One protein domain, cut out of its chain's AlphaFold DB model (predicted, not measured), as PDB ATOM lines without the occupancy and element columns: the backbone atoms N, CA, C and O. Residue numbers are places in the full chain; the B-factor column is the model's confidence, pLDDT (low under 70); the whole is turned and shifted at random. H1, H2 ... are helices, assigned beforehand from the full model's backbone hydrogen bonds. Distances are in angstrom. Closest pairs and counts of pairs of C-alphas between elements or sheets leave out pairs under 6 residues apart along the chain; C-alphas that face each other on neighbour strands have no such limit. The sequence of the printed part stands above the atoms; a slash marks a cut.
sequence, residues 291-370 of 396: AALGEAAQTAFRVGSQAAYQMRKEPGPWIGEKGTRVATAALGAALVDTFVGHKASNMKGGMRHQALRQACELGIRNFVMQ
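Overview. This is residues 291 to 370 of the 396 residues of an uncharacterized protein of Colletotrichum chlorophyti (UniProt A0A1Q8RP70). A helical hairpin of two long helices, H1 and H2, crossed at a shallow angle and in close contact, is followed by a third helix, H3, which folds back alongside H2 at a distance with a gap between them. H3 comes near H2 where the link from H2 leads into it, and residues 361 to 370 at its other end stick out free. Look for 80 printed residues, with three named helices in the order H1, H2, H3 and no named strand; the class is all helix. The whole is only just loose, close to compact, with a radius of gyration of the C-alphas of 14.4 A, and its C-alphas span 44 by 29 by 14 A, an outline only just flat.

Arrangement. Start at the first printed residue with H1, residues 291 to 311, and go on to H2, residues 321 to 344; these two touch and form a helical hairpin. Look at Gly 304 and Ala 330, whose C-alphas are the closest of the pair, 4.4 A apart. H1 and H2 run opposite ways at a shallow tilt of 34 degrees, only just short of steep, with their centres 7.9 A apart. Further on comes H3, residues 351 to 368, which is close to H2 but not clearly touching it: their closest C-alphas, those of Ala 344 and His 353, are 7.7 A apart. H2 and H3 run opposite ways at a shallow tilt of 14 degrees, with their centres 14.9 A apart. H1 and H3 are apart. In H1, H2 and H3, every backbone O i to N i+4 pair is within hydrogen-bond range.

Along the chain. Find C-alpha 291 at (13.551, -21.737, 50.926); from there H1 runs 30.0 A to C-alpha 311. Next find C-alpha 321 at (21.208, 6.590, 39.987), where H2 begins; with 24 residues it is the longest helix, 34.0 A from first to last C-alpha. H3 begins at C-alpha 351 and runs 25.7 A to C-alpha 368 at (32.972, -5.382, 36.743).

Size, cuts and confidence. The C-alphas farthest apart are those of Pro 315 and Asn 346, 45.1 A. The printed part has no cut. The links from H1 to H2, of 9 residues, and from H2 to H3, of 6 residues, are short. Residues 346 to 352 stand free, as do residues 361 to 370, of which 361 to 368 belong to H3. Read the B-factor column for the model's confidence: the mean pLDDT of the printed part is 73.4, and residues 291 to 293, 338 to 353 and 359 to 370 include the 31 residues under 70.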
ATOM      1  N   ALA A 291      12.152 -21.436  50.618       59.84
ATOM      2  CA  ALA A 291      13.551 -21.737  50.926       59.84
ATOM      3  C   ALA A 291      14.482 -21.239  49.806       59.84
ATOM      4  O   ALA A 291      15.448 -20.532  50.079       59.84
ATOM      5  N   ALA A 292      14.124 -21.505  48.545       62.09
ATOM      6  CA  ALA A 292      14.867 -21.005  47.386       62.09
ATOM      7  C   ALA A 292      14.821 -19.470  47.270       62.09
ATOM      8  O   ALA A 292      15.805 -18.837  46.896       62.09
ATOM      9  N   LEU A 293      13.689 -18.850  47.629       67.75
ATOM     10  CA  LEU A 293      13.581 -17.392  47.686       67.75
ATOM     11  C   LEU A 293      14.414 -16.797  48.834       67.75
ATOM     12  O   LEU A 293      14.942 -15.698  48.693       67.75
ATOM     13  N   GLY A 294      14.552 -17.519  49.948       75.38
ATOM     14  CA  GLY A 294      15.391 -17.130  51.078       75.38
ATOM     15  C   GLY A 294      16.872 -17.072  50.712       75.38
ATOM     16  O   GLY A 294      17.521 -16.064  50.987       75.38
ATOM     17  N   GLU A 295      17.393 -18.100  50.035       73.81
ATOM     18  CA  GLU A 295      18.786 -18.119  49.560       73.81
ATOM     19  C   GLU A 295      19.046 -17.012  48.530       73.81
ATOM     20  O   GLU A 295      19.993 -16.236  48.674       73.81
ATOM     21  N   ALA A 296      18.134 -16.839  47.571       72.31
ATOM     22  CA  ALA A 296      18.224 -15.773  46.581       72.31
ATOM     23  C   ALA A 296      18.151 -14.363  47.185       72.31
ATOM     24  O   ALA A 296      18.810 -13.435  46.718       72.31
ATOM     25  N   ALA A 297      17.344 -14.173  48.231       80.50
ATOM     26  CA  ALA A 297      17.295 -12.908  48.949       80.50
ATOM     27  C   ALA A 297      18.617 -12.644  49.683       80.50
ATOM     28  O   ALA A 297      19.131 -11.528  49.636       80.50
ATOM     29  N   GLN A 298      19.209 -13.662  50.316       83.06
ATOM     30  CA  GLN A 298      20.512 -13.536  50.973       83.06
ATOM     31  C   GLN A 298      21.623 -13.177  49.979       83.06
ATOM     32  O   GLN A 298      22.449 -12.309  50.279       83.06
ATOM     33  N   THR A 299      21.635 -13.780  48.787       82.31
ATOM     34  CA  THR A 299      22.602 -13.425  47.739       82.31
ATOM     35  C   THR A 299      22.361 -12.020  47.197       82.31
ATOM     36  O   THR A 299      23.328 -11.264  47.061       82.31
ATOM     37  N   ALA A 300      21.102 -11.608  47.020       83.38
ATOM     38  CA  ALA A 300      20.744 -10.231  46.678       83.38
ATOM     39  C   ALA A 300      21.284  -9.225  47.705       83.38
ATOM     40  O   ALA A 300      21.924  -8.244  47.329       83.38
ATOM     41  N   PHE A 301      21.075  -9.473  49.003       86.06
ATOM     42  CA  PHE A 301      21.564  -8.594  50.069       86.06
ATOM     43  C   PHE A 301      23.088  -8.574  50.144       86.06
ATOM     44  O   PHE A 301      23.677  -7.506  50.302       86.06
ATOM     45  N   ARG A 302      23.747  -9.725  49.986       86.25
ATOM     46  CA  ARG A 302      25.209  -9.807  50.027       86.25
ATOM     47  C   ARG A 302      25.839  -9.057  48.856       86.25
ATOM     48  O   ARG A 302      26.692  -8.201  49.084       86.25
ATOM     49  N   VAL A 303      25.382  -9.305  47.630       86.62
ATOM     50  CA  VAL A 303      25.892  -8.607  46.439       86.62
ATOM     51  C   VAL A 303      25.492  -7.134  46.449       86.62
ATOM     52  O   VAL A 303      26.325  -6.281  46.157       86.62
ATOM     53  N   GLY A 304      24.267  -6.815  46.866       85.75
ATOM     54  CA  GLY A 304      23.808  -5.440  47.049       85.75
ATOM     55  C   GLY A 304      24.659  -4.677  48.061       85.75
ATOM     56  O   GLY A 304      25.081  -3.557  47.785       85.75
ATOM     57  N   SER A 305      25.006  -5.298  49.192       85.06
ATOM     58  CA  SER A 305      25.904  -4.693  50.179       85.06
ATOM     59  C   SER A 305      27.301  -4.464  49.599       85.06
ATOM     60  O   SER A 305      27.852  -3.377  49.745       85.06
ATOM     61  N   GLN A 306      27.848  -5.433  48.858       88.44
ATOM     62  CA  GLN A 306      29.160  -5.308  48.224       88.44
ATOM     63  C   GLN A 306      29.180  -4.199  47.159       88.44
ATOM     64  O   GLN A 306      30.127  -3.412  47.116       88.44
ATOM     65  N   ALA A 307      28.130  -4.094  46.343       82.19
ATOM     66  CA  ALA A 307      27.965  -3.016  45.374       82.19
ATOM     67  C   ALA A 307      27.829  -1.653  46.073       82.19
ATOM     68  O   ALA A 307      28.486  -0.691  45.678       82.19
ATOM     69  N   ALA A 308      27.064  -1.572  47.167       88.81
ATOM     70  CA  ALA A 308      26.952  -0.356  47.970       88.81
ATOM     71  C   ALA A 308      28.304   0.074  48.568       88.81
ATOM     72  O   ALA A 308      28.632   1.262  48.548       88.81
ATOM     73  N   TYR A 309      29.118  -0.874  49.046       89.00
ATOM     74  CA  TYR A 309      30.462  -0.595  49.561       89.00
ATOM     75  C   TYR A 309      31.405  -0.058  48.481       89.00
ATOM     76  O   TYR A 309      32.136   0.898  48.742       89.00
ATOM     77  N   GLN A 310      31.371  -0.623  47.271       87.50
ATOM     78  CA  GLN A 310      32.189  -0.143  46.150       87.50
ATOM     79  C   GLN A 310      31.760   1.257  45.700       87.50
ATOM     80  O   GLN A 310      32.598   2.138  45.521       87.50
ATOM     81  N   MET A 311      30.450   1.496  45.623       83.69
ATOM     82  CA  MET A 311      29.901   2.789  45.228       83.69
ATOM     83  C   MET A 311      29.975   3.843  46.338       83.69
ATOM     84  O   MET A 311      29.687   5.009  46.085       83.69
ATOM     85  N   ARG A 312      30.385   3.506  47.571       87.19
ATOM     86  CA  ARG A 312      30.480   4.477  48.681       87.19
ATOM     87  C   ARG A 312      31.369   5.676  48.339       87.19
ATOM     88  O   ARG A 312      31.099   6.767  48.827       87.19
ATOM     89  N   LYS A 313      32.377   5.473  47.485       87.62
ATOM     90  CA  LYS A 313      33.313   6.508  47.025       87.62
ATOM     91  C   LYS A 313      32.759   7.401  45.909       87.62
ATOM     92  O   LYS A 313      33.320   8.462  45.677       87.62
ATOM     93  N   GLU A 314      31.675   7.005  45.241       84.81
ATOM     94  CA  GLU A 314      31.040   7.835  44.213       84.81
ATOM     95  C   GLU A 314      30.138   8.891  44.876       84.81
ATOM     96  O   GLU A 314      29.203   8.521  45.606       84.81
ATOM     97  N   PRO A 315      30.389  10.196  44.663       77.19
ATOM     98  CA  PRO A 315      29.520  11.248  45.168       77.19
ATOM     99  C   PRO A 315      28.187  11.216  44.411       77.19
ATOM    100  O   PRO A 315      28.149  11.251  43.186       77.19
ATOM    101  N   GLY A 316      27.081  11.119  45.144       88.38
ATOM    102  CA  GLY A 316      25.745  11.113  44.558       88.38
ATOM    103  C   GLY A 316      24.665  10.666  45.546       88.38
ATOM    104  O   GLY A 316      24.963   9.924  46.491       88.38
ATOM    105  N   PRO A 317      23.412  11.109  45.353       88.31
ATOM    106  CA  PRO A 317      22.302  10.741  46.220       88.31
ATOM    107  C   PRO A 317      22.013   9.234  46.137       88.31
ATOM    108  O   PRO A 317      21.934   8.655  45.053       88.31
ATOM    109  N   TRP A 318      21.817   8.593  47.294       86.88
ATOM    110  CA  TRP A 318      21.411   7.182  47.374       86.88
ATOM    111  C   TRP A 318      20.010   6.945  46.802       86.88
ATOM    112  O   TRP A 318      19.736   5.886  46.246       86.88
ATOM    113  N   ILE A 319      19.142   7.951  46.894       86.19
ATOM    114  CA  ILE A 319      17.808   7.965  46.291       86.19
ATOM    115  C   ILE A 319      17.962   8.502  44.861       86.19
ATOM    116  O   ILE A 319      17.698   9.667  44.582       86.19
ATOM    117  N   GLY A 320      18.506   7.676  43.969       89.25
ATOM    118  CA  GLY A 320      18.810   8.075  42.596       89.25
ATOM    119  C   GLY A 320      19.610   7.022  41.839       89.25
ATOM    120  O   GLY A 320      19.537   5.834  42.156       89.25
ATOM    121  N   GLU A 321      20.407   7.461  40.865       84.50
ATOM    122  CA  GLU A 321      21.208   6.590  39.987       84.50
ATOM    123  C   GLU A 321      22.128   5.623  40.747       84.50
ATOM    124  O   GLU A 321      22.357   4.491  40.323       84.50
ATOM    125  N   LYS A 322      22.635   6.044  41.908       86.62
ATOM    126  CA  LYS A 322      23.479   5.208  42.763       86.62
ATOM    127  C   LYS A 322      22.692   4.061  43.396       86.62
ATOM    128  O   LYS A 322      23.110   2.908  43.329       86.62
ATOM    129  N   GLY A 323      21.524   4.364  43.965       85.38
ATOM    130  CA  GLY A 323      20.628   3.354  44.529       85.38
ATOM    131  C   GLY A 323      20.087   2.403  43.468       85.38
ATOM    132  O   GLY A 323      20.014   1.201  43.715       85.38
ATOM    133  N   THR A 324      19.780   2.903  42.265       87.75
ATOM    134  CA  THR A 324      19.306   2.047  41.170       87.75
ATOM    135  C   THR A 324      20.397   1.106  40.672       87.75
ATOM    136  O   THR A 324      20.092  -0.061  40.443       87.75
ATOM    137  N   ARG A 325      21.664   1.532  40.572       85.00
ATOM    138  CA  ARG A 325      22.784   0.637  40.217       85.00
ATOM    139  C   ARG A 325      22.984  -0.472  41.251       85.00
ATOM    140  O   ARG A 325      23.071  -1.638  40.873       85.00
ATOM    141  N   VAL A 326      22.966  -0.134  42.543       86.44
ATOM    142  CA  VAL A 326      23.063  -1.123  43.633       86.44
ATOM    143  C   VAL A 326      21.878  -2.093  43.611       86.44
ATOM    144  O   VAL A 326      22.077  -3.307  43.670       86.44
ATOM    145  N   ALA A 327      20.651  -1.584  43.473       85.31
ATOM    146  CA  ALA A 327      19.447  -2.409  43.412       85.31
ATOM    147  C   ALA A 327      19.422  -3.308  42.165       85.31
ATOM    148  O   ALA A 327      19.035  -4.472  42.251       85.31
ATOM    149  N   THR A 328      19.877  -2.798  41.019       86.50
ATOM    150  CA  THR A 328      19.956  -3.558  39.762       86.50
ATOM    151  C   THR A 328      21.008  -4.658  39.855       86.50
ATOM    152  O   THR A 328      20.739  -5.783  39.443       86.50
ATOM    153  N   ALA A 329      22.172  -4.378  40.448       84.38
ATOM    154  CA  ALA A 329      23.200  -5.389  40.692       84.38
ATOM    155  C   ALA A 329      22.704  -6.488  41.651       84.38
ATOM    156  O   ALA A 329      22.882  -7.674  41.373       84.38
ATOM    157  N   ALA A 330      22.026  -6.105  42.739       84.62
ATOM    158  CA  ALA A 330      21.427  -7.041  43.689       84.62
ATOM    159  C   ALA A 330      20.353  -7.927  43.033       84.62
ATOM    160  O   ALA A 330      20.372  -9.146  43.200       84.62
ATOM    161  N   LEU A 331      19.451  -7.332  42.242       80.62
ATOM    162  CA  LEU A 331      18.418  -8.063  41.502       80.62
ATOM    163  C   LEU A 331      19.016  -8.972  40.424       80.62
ATOM    164  O   LEU A 331      18.566 -10.105  40.275       80.62
ATOM    165  N   GLY A 332      20.040  -8.515  39.702       82.94
ATOM    166  CA  GLY A 332      20.747  -9.325  38.710       82.94
ATOM    167  C   GLY A 332      21.382 -10.568  39.334       82.94
ATOM    168  O   GLY A 332      21.206 -11.671  38.820       82.94
ATOM    169  N   ALA A 333      22.041 -10.414  40.484       79.81
ATOM    170  CA  ALA A 333      22.626 -11.535  41.215       79.81
ATOM    171  C   ALA A 333      21.568 -12.517  41.738       79.81
ATOM    172  O   ALA A 333      21.715 -13.721  41.551       79.81
ATOM    173  N   ALA A 334      20.475 -12.011  42.316       78.62
ATOM    174  CA  ALA A 334      19.366 -12.839  42.789       78.62
ATOM    175  C   ALA A 334      18.713 -13.640  41.650       78.62
ATOM    176  O   ALA A 334      18.346 -14.803  41.814       78.62
ATOM    177  N   LEU A 335      18.573 -13.033  40.467       75.56
ATOM    178  CA  LEU A 335      18.035 -13.710  39.288       75.56
ATOM    179  C   LEU A 335      18.968 -14.816  38.794       75.56
ATOM    180  O   LEU A 335      18.487 -15.895  38.467       75.56
ATOM    181  N   VAL A 336      20.282 -14.588  38.773       74.88
ATOM    182  CA  VAL A 336      21.255 -15.634  38.417       74.88
ATOM    183  C   VAL A 336      21.206 -16.779  39.427       74.88
ATOM    184  O   VAL A 336      21.159 -17.938  39.023       74.88
ATOM    185  N   ASP A 337      21.133 -16.471  40.718       70.25
ATOM    186  CA  ASP A 337      21.094 -17.469  41.789       70.25
ATOM    187  C   ASP A 337      19.796 -18.297  41.758       70.25
ATOM    188  O   ASP A 337      19.830 -19.527  41.792       70.25
ATOM    189  N   THR A 338      18.644 -17.650  41.540       67.44
ATOM    190  CA  THR A 338      17.361 -18.354  41.349       67.44
ATOM    191  C   THR A 338      17.319 -19.170  40.059       67.44
ATOM    192  O   THR A 338      16.810 -20.291  40.081       67.44
ATOM    193  N   PHE A 339      17.849 -18.673  38.935       64.31
ATOM    194  CA  PHE A 339      17.843 -19.415  37.668       64.31
ATOM    195  C   PHE A 339      18.808 -20.602  37.672       64.31
ATOM    196  O   PHE A 339      18.442 -21.685  37.202       64.31
ATOM    197  N   VAL A 340      20.022 -20.415  38.194       60.81
ATOM    198  CA  VAL A 340      21.036 -21.473  38.286       60.81
ATOM    199  C   VAL A 340      20.636 -22.495  39.352       60.81
ATOM    200  O   VAL A 340      20.746 -23.696  39.103       60.81
ATOM    201  N   GLY A 341      20.075 -22.051  40.480       56.88
ATOM    202  CA  GLY A 341      19.560 -22.920  41.536       56.88
ATOM    203  C   GLY A 341      18.375 -23.776  41.081       56.88
ATOM    204  O   GLY A 341      18.407 -24.996  41.232       56.88
ATOM    205  N   HIS A 342      17.353 -23.193  40.442       56.81
ATOM    206  CA  HIS A 342      16.142 -23.949  40.092       56.81
ATOM    207  C   HIS A 342      16.271 -24.843  38.852       56.81
ATOM    208  O   HIS A 342      15.621 -25.888  38.812       56.81
ATOM    209  N   LYS A 343      17.077 -24.481  37.839       52.22
ATOM    210  CA  LYS A 343      17.237 -25.329  36.639       52.22
ATOM    211  C   LYS A 343      18.294 -26.426  36.798       52.22
ATOM    212  O   LYS A 343      18.203 -27.428  36.094       52.22
ATOM    213  N   ALA A 344      19.243 -26.283  37.727       48.69
ATOM    214  CA  ALA A 344      20.271 -27.293  37.993       48.69
ATOM    215  C   ALA A 344      20.047 -28.094  39.291       48.69
ATOM    216  O   ALA A 344      20.818 -29.008  39.567       48.69
ATOM    217  N   SER A 345      18.983 -27.833  40.064       50.47
ATOM    218  CA  SER A 345      18.692 -28.574  41.308       50.47
ATOM    219  C   SER A 345      18.424 -30.075  41.105       50.47
ATOM    220  O   SER A 345      18.549 -30.830  42.068       50.47
ATOM    221  N   ASN A 346      18.104 -30.540  39.891       51.22
ATOM    222  CA  ASN A 346      18.041 -31.980  39.588       51.22
ATOM    223  C   ASN A 346      19.395 -32.569  39.144       51.22
ATOM    224  O   ASN A 346      19.504 -33.772  38.943       51.22
ATOM    225  N   MET A 347      20.441 -31.743  39.037       52.94
ATOM    226  CA  MET A 347      21.835 -32.140  38.813       52.94
ATOM    227  C   MET A 347      22.680 -31.786  40.044       52.94
ATOM    228  O   MET A 347      23.728 -31.146  39.959       52.94
ATOM    229  N   LYS A 348      22.176 -32.179  41.217       54.47
ATOM    230  CA  LYS A 348      22.824 -32.023  42.519       54.47
ATOM    231  C   LYS A 348      24.202 -32.713  42.488       54.47
ATOM    232  O   LYS A 348      24.282 -33.928  42.601       54.47
ATOM    233  N   GLY A 349      25.280 -31.941  42.309       55.41
ATOM    234  CA  GLY A 349      26.649 -32.376  42.630       55.41
ATOM    235  C   GLY A 349      27.605 -32.740  41.484       55.41
ATOM    236  O   GLY A 349      28.668 -33.284  41.760       55.41
ATOM    237  N   GLY A 350      27.307 -32.446  40.215       62.28
ATOM    238  CA  GLY A 350      28.281 -32.682  39.134       62.28
ATOM    239  C   GLY A 350      29.338 -31.571  39.025       62.28
ATOM    240  O   GLY A 350      28.976 -30.396  39.066       62.28
ATOM    241  N   MET A 351      30.615 -31.910  38.771       66.06
ATOM    242  CA  MET A 351      31.725 -30.969  38.459       66.06
ATOM    243  C   MET A 351      31.339 -29.843  37.481       66.06
ATOM    244  O   MET A 351      31.866 -28.737  37.549       66.06
ATOM    245  N   ARG A 352      30.378 -30.102  36.589       60.34
ATOM    246  CA  ARG A 352      29.844 -29.127  35.627       60.34
ATOM    247  C   ARG A 352      29.193 -27.912  36.300       60.34
ATOM    248  O   ARG A 352      29.310 -26.811  35.776       60.34
ATOM    249  N   HIS A 353      28.554 -28.086  37.459       64.62
ATOM    250  CA  HIS A 353      27.978 -26.979  38.229       64.62
ATOM    251  C   HIS A 353      29.073 -26.099  38.846       64.62
ATOM    252  O   HIS A 353      28.977 -24.876  38.786       64.62
ATOM    253  N   GLN A 354      30.149 -26.705  39.361       73.81
ATOM    254  CA  GLN A 354      31.309 -25.950  39.842       73.81
ATOM    255  C   GLN A 354      32.017 -25.210  38.702       73.81
ATOM    256  O   GLN A 354      32.324 -24.034  38.857       73.81
ATOM    257  N   ALA A 355      32.196 -25.848  37.543       71.75
ATOM    258  CA  ALA A 355      32.810 -25.212  36.378       71.75
ATOM    259  C   ALA A 355      31.976 -24.032  35.852       71.75
ATOM    260  O   ALA A 355      32.522 -22.973  35.562       71.75
ATOM    261  N   LEU A 356      30.647 -24.175  35.780       73.12
ATOM    262  CA  LEU A 356      29.763 -23.088  35.351       73.12
ATOM    263  C   LEU A 356      29.743 -21.935  36.363       73.12
ATOM    264  O   LEU A 356      29.753 -20.770  35.965       73.12
ATOM    265  N   ARG A 357      29.778 -22.248  37.663       73.19
ATOM    266  CA  ARG A 357      29.912 -21.244  38.722       73.19
ATOM    267  C   ARG A 357      31.241 -20.492  38.611       73.19
ATOM    268  O   ARG A 357      31.225 -19.268  38.612       73.19
ATOM    269  N   GLN A 358      32.355 -21.197  38.411       76.88
ATOM    270  CA  GLN A 358      33.670 -20.581  38.198       76.88
ATOM    271  C   GLN A 358      33.722 -19.740  36.916       76.88
ATOM    272  O   GLN A 358      34.268 -18.640  36.927       76.88
ATOM    273  N   ALA A 359      33.114 -20.205  35.822       64.56
ATOM    274  CA  ALA A 359      33.049 -19.454  34.571       64.56
ATOM    275  C   ALA A 359      32.216 -18.168  34.712       64.56
ATOM    276  O   ALA A 359      32.625 -17.117  34.221       64.56
ATOM    277  N   CYS A 360      31.087 -18.219  35.425       66.75
ATOM    278  CA  CYS A 360      30.317 -17.018  35.753       66.75
ATOM    279  C   CYS A 360      31.096 -16.074  36.675       66.75
ATOM    280  O   CYS A 360      31.095 -14.867  36.443       66.75
ATOM    281  N   GLU A 361      31.798 -16.594  37.684       65.44
ATOM    282  CA  GLU A 361      32.635 -15.777  38.572       65.44
ATOM    283  C   GLU A 361      33.779 -15.082  37.811       65.44
ATOM    284  O   GLU A 361      34.033 -13.897  38.040       65.44
ATOM    285  N   LEU A 362      34.421 -15.762  36.855       69.50
ATOM    286  CA  LEU A 362      35.439 -15.166  35.979       69.50
ATOM    287  C   LEU A 362      34.843 -14.140  35.001       69.50
ATOM    288  O   LEU A 362      35.423 -13.073  34.800       69.50
ATOM    289  N   GLY A 363      33.664 -14.418  34.438       61.06
ATOM    290  CA  GLY A 363      32.966 -13.494  33.541       61.06
ATOM    291  C   GLY A 363      32.547 -12.195  34.235       61.06
ATOM    292  O   GLY A 363      32.768 -11.109  33.703       61.06
ATOM    293  N   ILE A 364      32.012 -12.292  35.457       64.50
ATOM    294  CA  ILE A 364      31.603 -11.125  36.250       64.50
ATOM    295  C   ILE A 364      32.825 -10.306  36.682       64.50
ATOM    296  O   ILE A 364      32.777  -9.077  36.628       64.50
ATOM    297  N   ARG A 365      33.944 -10.948  37.050       57.47
ATOM    298  CA  ARG A 365      35.189 -10.226  37.369       57.47
ATOM    299  C   ARG A 365      35.710  -9.420  36.179       57.47
ATOM    300  O   ARG A 365      36.080  -8.266  36.373       57.47
ATOM    301  N   ASN A 366      35.660  -9.964  34.964       55.12
ATOM    302  CA  ASN A 366      36.100  -9.234  33.771       55.12
ATOM    303  C   ASN A 366      35.157  -8.088  33.373       55.12
ATOM    304  O   ASN A 366      35.630  -7.061  32.895       55.12
ATOM    305  N   PHE A 367      33.849  -8.218  33.609       56.78
ATOM    306  CA  PHE A 367      32.887  -7.153  33.300       56.78
ATOM    307  C   PHE A 367      32.818  -6.043  34.359       56.78
ATOM    308  O   PHE A 367      32.518  -4.902  34.020       56.78
ATOM    309  N   VAL A 368      33.089  -6.350  35.634       55.78
ATOM    310  CA  VAL A 368      32.972  -5.382  36.743       55.78
ATOM    311  C   VAL A 368      34.318  -4.738  37.114       55.78
ATOM    312  O   VAL A 368      34.322  -3.618  37.614       55.78
ATOM    313  N   MET A 369      35.469  -5.370  36.833       52.31
ATOM    314  CA  MET A 369      36.796  -4.789  37.126       52.31
ATOM    315  C   MET A 369      37.438  -4.000  35.974       52.31
ATOM    316  O   MET A 369      38.553  -3.511  36.140       52.31
ATOM    317  N   GLN A 370      36.751  -3.788  34.846       45.38
ATOM    318  CA  GLN A 370      37.183  -2.801  33.847       45.38
ATOM    319  C   GLN A 370      36.229  -1.598  33.730       45.38
ATOM    320  O   GLN A 370      35.539  -1.463  32.720       45.38
TER     321      GLN A 370